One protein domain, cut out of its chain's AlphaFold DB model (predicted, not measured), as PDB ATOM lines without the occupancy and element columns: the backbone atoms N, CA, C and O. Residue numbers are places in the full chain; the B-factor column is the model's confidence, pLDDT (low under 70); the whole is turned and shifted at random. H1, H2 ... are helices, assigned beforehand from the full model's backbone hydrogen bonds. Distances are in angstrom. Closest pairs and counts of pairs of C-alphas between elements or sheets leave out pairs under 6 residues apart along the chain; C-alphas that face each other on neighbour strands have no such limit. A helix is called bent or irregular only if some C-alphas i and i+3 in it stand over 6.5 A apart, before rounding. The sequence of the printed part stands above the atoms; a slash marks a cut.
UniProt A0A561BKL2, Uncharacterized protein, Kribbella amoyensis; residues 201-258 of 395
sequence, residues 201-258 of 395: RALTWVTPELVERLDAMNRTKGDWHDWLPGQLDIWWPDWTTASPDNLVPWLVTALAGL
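AT A GLANCE: This is residues 201 to 258 of the 395 residues of an uncharacterized protein of Kribbella amoyensis (UniProt A0A561BKL2). Three short helices stand round a triangle: H1 and H2 meet in a square corner by their tight link, and H3 takes the remaining side, close to H1 but not clearly touching it. The link of residues 236 to 243 bridges from the end of H2 to the start of H3, and residues 201 to 207 lead into the start of H1. The printed part has 58 residues with three named helices, in the order H1, H2, H3, and no named strand; the class is all helix. The whole is compact, with a radius of gyration of the C-alphas of 10.7 A, and rounded, spanning 29 by 23 by 21 A.

HOW THE PARTS SIT: Begin with the longest helix, H1, residues 208 to 221. H2, residues 224 to 235, touches H1 only at the corner by their link, and does so with residues 224 to 227 alone. Look there for their closest C-alphas, those of Leu 214 and Trp 224, 6.4 A apart. The lines of H1 and H2 are about perpendicular, at 90 degrees. Go next to H3, residues 244 to 256, which is close to H1 but not clearly touching, with 1 pair of C-alphas within 8 A: those of Leu 210 and Val 252, 7.4 A apart. H1 and H3 run the same way at a steep tilt of 42 degrees. H2 and H3 are apart. Along the backbones, O i to N i+4 pairs are within hydrogen-bond range in 8 of 10 cases in H1, 6 of 8 in H2 and 8 of 9 in H3.

IN THESE COORDINATES: Find C-alpha 208 at (164.278, 191.247, 179.400); from there H1 runs 19.0 A to C-alpha 221. H1 is irregular, but only just: C-alphas 216 and 219 are 6.7 A apart. Find C-alpha 224 at (171.139, 187.633, 168.116), where H2 begins its 15.0 A to C-alpha 235. H2 too is only just irregular, with C-alphas 226 and 229 at 6.8 A. H3 covers 18.3 A from C-alpha 244 and ends at C-alpha 256, at (161.080, 176.631, 172.632). It is neither bent nor irregular, but only just: C-alphas 246 and 249 are 6.0 A apart.

THE WHOLE: The two C-alphas farthest apart are those of Arg 219 and Thr 241, at 29.4 A, while the first and last printed C-alphas, of Arg 201 and Leu 258, are 21.0 A apart. The printed part has no cut. The link from H1 to H2 is tight, with 2 residues, and the link from H2 to H3 is short, with 8. The mean pLDDT of the printed part of this model is 87.9, and no printed residue is under 70.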
ATOM      1  N   ARG A 201     162.539 196.189 163.740       82.69
ATOM      2  CA  ARG A 201     163.953 195.828 163.552       82.69
ATOM      3  C   ARG A 201     164.887 196.478 164.562       82.69
ATOM      4  O   ARG A 201     166.001 195.998 164.735       82.69
ATOM      5  N   ALA A 202     164.437 197.495 165.294       83.44
ATOM      6  CA  ALA A 202     165.170 198.002 166.449       83.44
ATOM      7  C   ALA A 202     165.104 197.043 167.653       83.44
ATOM      8  O   ALA A 202     165.763 197.300 168.659       83.44
ATOM      9  N   LEU A 203     164.303 195.965 167.568       87.25
ATOM     10  CA  LEU A 203     164.172 194.901 168.574       87.25
ATOM     11  C   LEU A 203     163.818 195.430 169.979       87.25
ATOM     12  O   LEU A 203     163.974 194.739 170.981       87.25
ATOM     13  N   THR A 204     163.264 196.645 170.069       87.50
ATOM     14  CA  THR A 204     162.883 197.284 171.342       87.50
ATOM     15  C   THR A 204     161.688 196.614 172.019       87.50
ATOM     16  O   THR A 204     161.365 196.941 173.158       87.50
ATOM     17  N   TRP A 205     161.017 195.706 171.310       89.38
ATOM     18  CA  TRP A 205     159.907 194.887 171.791       89.38
ATOM     19  C   TRP A 205     160.363 193.599 172.492       89.38
ATOM     20  O   TRP A 205     159.547 192.949 173.144       89.38
ATOM     21  N   VAL A 206     161.644 193.224 172.385       91.50
ATOM     22  CA  VAL A 206     162.192 192.036 173.051       91.50
ATOM     23  C   VAL A 206     162.229 192.285 174.562       91.50
ATOM     24  O   VAL A 206     162.871 193.221 175.041       91.50
ATOM     25  N   THR A 207     161.512 191.462 175.332       92.62
ATOM     26  CA  THR A 207     161.441 191.619 176.792       92.62
ATOM     27  C   THR A 207     162.754 191.192 177.461       92.62
ATOM     28  O   THR A 207     163.491 190.389 176.886       92.62
ATOM     29  N   PRO A 208     163.070 191.667 178.682       93.75
ATOM     30  CA  PRO A 208     164.278 191.247 179.400       93.75
ATOM     31  C   PRO A 208     164.420 189.724 179.536       93.75
ATOM     32  O   PRO A 208     165.528 189.203 179.460       93.75
ATOM     33  N   GLU A 209     163.304 189.008 179.686       91.75
ATOM     34  CA  GLU A 209     163.277 187.544 179.758       91.75
ATOM     35  C   GLU A 209     163.683 186.896 178.425       91.75
ATOM     36  O   GLU A 209     164.417 185.909 178.410       91.75
ATOM     37  N   LEU A 210     163.239 187.456 177.294       92.12
ATOM     38  CA  LEU A 210     163.665 187.004 175.968       92.12
ATOM     39  C   LEU A 210     165.131 187.348 175.695       92.12
ATOM     40  O   LEU A 210     165.821 186.530 175.096       92.12
ATOM     41  N   VAL A 211     165.620 188.503 176.164       94.56
ATOM     42  CA  VAL A 211     167.043 188.867 176.055       94.56
ATOM     43  C   VAL A 211     167.916 187.826 176.751       94.56
ATOM     44  O   VAL A 211     168.863 187.346 176.144       94.56
ATOM     45  N   GLU A 212     167.579 187.411 177.976       92.00
ATOM     46  CA  GLU A 212     168.347 186.384 178.697       92.00
ATOM     47  C   GLU A 212     168.388 185.051 177.927       92.00
ATOM     48  O   GLU A 212     169.436 184.406 177.831       92.00
ATOM     49  N   ARG A 213     167.261 184.666 177.321       90.62
ATOM     50  CA  ARG A 213     167.134 183.435 176.532       90.62
ATOM     51  C   ARG A 213     167.921 183.496 175.219       90.62
ATOM     52  O   ARG A 213     168.635 182.554 174.882       90.62
ATOM     53  N   LEU A 214     167.837 184.613 174.502       93.06
ATOM     54  CA  LEU A 214     168.590 184.857 173.272       93.06
ATOM     55  C   LEU A 214     170.099 184.965 173.552       93.06
ATOM     56  O   LEU A 214     170.906 184.387 172.824       93.06
ATOM     57  N   ASP A 215     170.490 185.599 174.659       93.50
ATOM     58  CA  ASP A 215     171.886 185.683 175.095       93.50
ATOM     59  C   ASP A 215     172.471 184.307 175.445       93.50
ATOM     60  O   ASP A 215     173.653 184.055 175.187       93.50
ATOM     61  N   ALA A 216     171.667 183.381 175.977       89.56
ATOM     62  CA  ALA A 216     172.099 182.000 176.199       89.56
ATOM     63  C   ALA A 216     172.447 181.283 174.877       89.56
ATOM     64  O   ALA A 216     173.395 180.491 174.831       89.56
ATOM     65  N   MET A 217     171.745 181.616 173.789       89.31
ATOM     66  CA  MET A 217     171.993 181.080 172.446       89.31
ATOM     67  C   MET A 217     173.187 181.736 171.734       89.31
ATOM     68  O   MET A 217     173.696 181.165 170.766       89.31
ATOM     69  N   ASN A 218     173.713 182.869 172.221       88.88
ATOM     70  CA  ASN A 218     174.858 183.545 171.589       88.88
ATOM     71  C   ASN A 218     176.092 182.637 171.454       88.88
ATOM     72  O   ASN A 218     176.900 182.816 170.545       88.88
ATOM     73  N   ARG A 219     176.254 181.635 172.334       80.00
ATOM     74  CA  ARG A 219     177.372 180.676 172.247       80.00
ATOM     75  C   ARG A 219     177.311 179.781 171.011       80.00
ATOM     76  O   ARG A 219     178.364 179.356 170.547       80.00
ATOM     77  N   THR A 220     176.114 179.465 170.519       84.94
ATOM     78  CA  THR A 220     175.910 178.541 169.395       84.94
ATOM     79  C   THR A 220     175.611 179.275 168.094       84.94
ATOM     80  O   THR A 220     176.087 178.842 167.049       84.94
ATOM     81  N   LYS A 221     174.867 180.387 168.149       82.31
ATOM     82  CA  LYS A 221     174.399 181.111 166.955       82.31
ATOM     83  C   LYS A 221     175.041 182.486 166.728       82.31
ATOM     84  O   LYS A 221     174.802 183.087 165.687       82.31
ATOM     85  N   GLY A 222     175.894 182.966 167.637       89.69
ATOM     86  CA  GLY A 222     176.440 184.329 167.572       89.69
ATOM     87  C   GLY A 222     175.433 185.389 168.032       89.69
ATOM     88  O   GLY A 222     174.387 185.036 168.567       89.69
ATOM     89  N   ASP A 223     175.767 186.672 167.856       92.06
ATOM     90  CA  ASP A 223     174.957 187.803 168.339       92.06
ATOM     91  C   ASP A 223     173.555 187.805 167.715       92.06
ATOM     92  O   ASP A 223     173.394 187.920 166.498       92.06
ATOM     93  N   TRP A 224     172.530 187.673 168.556       93.19
ATOM     94  CA  TRP A 224     171.139 187.633 168.116       93.19
ATOM     95  C   TRP A 224     170.638 188.929 167.496       93.19
ATOM     96  O   TRP A 224     169.699 188.867 166.707       93.19
ATOM     97  N   HIS A 225     171.278 190.073 167.744       91.50
ATOM     98  CA  HIS A 225     170.923 191.304 167.034       91.50
ATOM     99  C   HIS A 225     171.189 191.194 165.525       91.50
ATOM    100  O   HIS A 225     170.482 191.824 164.740       91.50
ATOM    101  N   ASP A 226     172.159 190.364 165.121       88.12
ATOM    102  CA  ASP A 226     172.536 190.181 163.719       88.12
ATOM    103  C   ASP A 226     171.705 189.083 163.037       88.12
ATOM    104  O   ASP A 226     171.257 189.263 161.903       88.12
ATOM    105  N   TRP A 227     171.481 187.939 163.702       91.19
ATOM    106  CA  TRP A 227     170.811 186.796 163.064       91.19
ATOM    107  C   TRP A 227     169.290 186.779 163.233       91.19
ATOM    108  O   TRP A 227     168.598 186.265 162.353       91.19
ATOM    109  N   LEU A 228     168.744 187.324 164.328       92.19
ATOM    110  CA  LEU A 228     167.309 187.223 164.614       92.19
ATOM    111  C   LEU A 228     166.443 187.893 163.538       92.19
ATOM    112  O   LEU A 228     165.484 187.251 163.116       92.19
ATOM    113  N   PRO A 229     166.759 189.102 163.027       91.94
ATOM    114  CA  PRO A 229     165.967 189.710 161.960       91.94
ATOM    115  C   PRO A 229     165.916 188.855 160.688       91.94
ATOM    116  O   PRO A 229     164.836 188.632 160.156       91.94
ATOM    117  N   GLY A 230     167.056 188.318 160.237       85.81
ATOM    118  CA  GLY A 230     167.099 187.463 159.045       85.81
ATOM    119  C   GLY A 230     166.376 186.131 159.251       85.81
ATOM    120  O   GLY A 230     165.732 185.616 158.346       85.81
ATOM    121  N   GLN A 231     166.430 185.587 160.465       89.62
ATOM    122  CA  GLN A 231     165.709 184.368 160.803       89.62
ATOM    123  C   GLN A 231     164.191 184.597 160.898       89.62
ATOM    124  O   GLN A 231     163.420 183.728 160.493       89.62
ATOM    125  N   LEU A 232     163.760 185.762 161.393       89.06
ATOM    126  CA  LEU A 232     162.362 186.186 161.377       89.06
ATOM    127  C   LEU A 232     161.865 186.436 159.950       89.06
ATOM    128  O   LEU A 232     160.759 186.014 159.643       89.06
ATOM    129  N   ASP A 233     162.688 187.014 159.069       88.38
ATOM    130  CA  ASP A 233     162.349 187.175 157.647       88.38
ATOM    131  C   ASP A 233     162.063 185.805 156.978       88.38
ATOM    132  O   ASP A 233     161.214 185.720 156.096       88.38
ATOM    133  N   ILE A 234     162.709 184.719 157.429       80.56
ATOM    134  CA  ILE A 234     162.457 183.347 156.944       80.56
ATOM    135  C   ILE A 234     161.209 182.734 157.591       80.56
ATOM    136  O   ILE A 234     160.386 182.129 156.909       80.56
ATOM    137  N   TRP A 235     161.081 182.827 158.916       86.31
ATOM    138  CA  TRP A 235     159.993 182.165 159.644       86.31
ATOM    139  C   TRP A 235     158.645 182.864 159.499       86.31
ATOM    140  O   TRP A 235     157.601 182.220 159.594       86.31
ATOM    141  N   TRP A 236     158.667 184.182 159.346       88.25
ATOM    142  CA  TRP A 236     157.489 185.028 159.290       88.25
ATOM    143  C   TRP A 236     157.806 186.295 158.477       88.25
ATOM    144  O   TRP A 236     158.091 187.333 159.069       88.25
ATOM    145  N   PRO A 237     157.726 186.247 157.133       82.50
ATOM    146  CA  PRO A 237     158.134 187.347 156.244       82.50
ATOM    147  C   PRO A 237     157.549 188.729 156.594       82.50
ATOM    148  O   PRO A 237     158.229 189.745 156.457       82.50
ATOM    149  N   ASP A 238     156.336 188.769 157.156       83.06
ATOM    150  CA  ASP A 238     155.630 190.006 157.526       83.06
ATOM    151  C   ASP A 238     155.770 190.401 159.010       83.06
ATOM    152  O   ASP A 238     155.027 191.238 159.526       83.06
ATOM    153  N   TRP A 239     156.723 189.828 159.750       88.00
ATOM    154  CA  TRP A 239     156.888 190.111 161.184       88.00
ATOM    155  C   TRP A 239     157.152 191.598 161.482       88.00
ATOM    156  O   TRP A 239     156.816 192.091 162.558       88.00
ATOM    157  N   THR A 240     157.731 192.340 160.533       87.06
ATOM    158  CA  THR A 240     158.050 193.766 160.709       87.06
ATOM    159  C   THR A 240     156.813 194.656 160.851       87.06
ATOM    160  O   THR A 240     156.917 195.757 161.394       87.06
ATOM    161  N   THR A 241     155.640 194.181 160.421       79.50
ATOM    162  CA  THR A 241     154.357 194.877 160.595       79.50
ATOM    163  C   THR A 241     153.583 194.391 161.821       79.50
ATOM    164  O   THR A 241     152.536 194.953 162.152       79.50
ATOM    165  N   ALA A 242     154.064 193.349 162.503       78.44
ATOM    166  CA  ALA A 242     153.406 192.795 163.675       78.44
ATOM    167  C   ALA A 242     153.616 193.680 164.914       78.44
ATOM    168  O   ALA A 242     154.664 194.293 165.121       78.44
ATOM    169  N   SER A 243     152.599 193.742 165.776       82.19
ATOM    170  CA  SER A 243     152.708 194.441 167.055       82.19
ATOM    171  C   SER A 243     153.580 193.650 168.044       82.19
ATOM    172  O   SER A 243     153.631 192.416 167.968       82.19
ATOM    173  N   PRO A 244     154.198 194.315 169.039       85.00
ATOM    174  CA  PRO A 244     154.896 193.638 170.135       85.00
ATOM    175  C   PRO A 244     154.054 192.555 170.830       85.00
ATOM    176  O   PRO A 244     154.576 191.497 171.174       85.00
ATOM    177  N   ASP A 245     152.744 192.791 170.975       81.38
ATOM    178  CA  ASP A 245     151.801 191.847 171.592       81.38
ATOM    179  C   ASP A 245     151.662 190.531 170.808       81.38
ATOM    180  O   ASP A 245     151.340 189.503 171.400       81.38
ATOM    181  N   ASN A 246     151.935 190.547 169.499       83.00
ATOM    182  CA  ASN A 246     151.945 189.353 168.654       83.00
ATOM    183  C   ASN A 246     153.354 188.756 168.528       83.00
ATOM    184  O   ASN A 246     153.510 187.535 168.555       83.00
ATOM    185  N   LEU A 247     154.382 189.605 168.431       88.94
ATOM    186  CA  LEU A 247     155.775 189.180 168.271       88.94
ATOM    187  C   LEU A 247     156.303 188.426 169.495       88.94
ATOM    188  O   LEU A 247     156.957 187.394 169.348       88.94
ATOM    189  N   VAL A 248     156.004 188.903 170.707       92.94
ATOM    190  CA  VAL A 248     156.548 188.319 171.943       92.94
ATOM    191  C   VAL A 248     156.039 186.890 172.187       92.94
ATOM    192  O   VAL A 248     156.879 186.002 172.357       92.94
ATOM    193  N   PRO A 249     154.720 186.598 172.184       90.12
ATOM    194  CA  PRO A 249     154.236 185.234 172.404       90.12
ATOM    195  C   PRO A 249     154.705 184.265 171.318       90.12
ATOM    196  O   PRO A 249     155.095 183.141 171.630       90.12
ATOM    197  N   TRP A 250     154.713 184.713 170.058       93.25
ATOM    198  CA  TRP A 250     155.169 183.899 168.938       93.25
ATOM    199  C   TRP A 250     156.648 183.523 169.085       93.25
ATOM    200  O   TRP A 250     156.991 182.342 169.009       93.25
ATOM    201  N   LEU A 251     157.515 184.497 169.390       93.69
ATOM    202  CA  LEU A 251     158.949 184.250 169.538       93.69
ATOM    203  C   LEU A 251     159.236 183.313 170.720       93.69
ATOM    204  O   LEU A 251     160.097 182.444 170.620       93.69
ATOM    205  N   VAL A 252     158.488 183.429 171.824       93.62
ATOM    206  CA  VAL A 252     158.602 182.499 172.963       93.62
ATOM    207  C   VAL A 252     158.337 181.052 172.535       93.62
ATOM    208  O   VAL A 252     159.082 180.158 172.956       93.62
ATOM    209  N   THR A 253     157.312 180.821 171.707       90.06
ATOM    210  CA  THR A 253     156.978 179.497 171.165       90.06
ATOM    211  C   THR A 253     158.026 179.014 170.167       90.06
ATOM    212  O   THR A 253     158.490 177.883 170.293       90.06
ATOM    213  N   ALA A 254     158.453 179.865 169.231       88.25
ATOM    214  CA  ALA A 254     159.461 179.518 168.229       88.25
ATOM    215  C   ALA A 254     160.804 179.133 168.875       88.25
ATOM    216  O   ALA A 254     161.402 178.116 168.527       88.25
ATOM    217  N   LEU A 255     161.249 179.887 169.887       89.06
ATOM    218  CA  LEU A 255     162.491 179.598 170.610       89.06
ATOM    219  C   LEU A 255     162.420 178.311 171.444       89.06
ATOM    220  O   LEU A 255     163.446 177.668 171.641       89.06
ATOM    221  N   ALA A 256     161.233 177.892 171.898       86.94
ATOM    222  CA  ALA A 256     161.080 176.631 172.632       86.94
ATOM    223  C   ALA A 256     161.387 175.391 171.783       86.94
ATOM    224  O   ALA A 256     161.771 174.368 172.340       86.94
ATOM    225  N   GLY A 257     161.269 175.485 170.456       79.69
ATOM    226  CA  GLY A 257     161.687 174.418 169.542       79.69
ATOM    227  C   GLY A 257     163.192 174.396 169.244       79.69
ATOM    228  O   GLY A 257     163.670 173.440 168.647       79.69
ATOM    229  N   LEU A 258     163.936 175.439 169.629       72.50
ATOM    230  CA  LEU A 258     165.351 175.624 169.275       72.50
ATOM    231  C   LEU A 258     166.309 175.460 170.449       72.50
ATOM    232  O   LEU A 258     167.524 175.404 170.241       72.50
TER     233      LEU A 258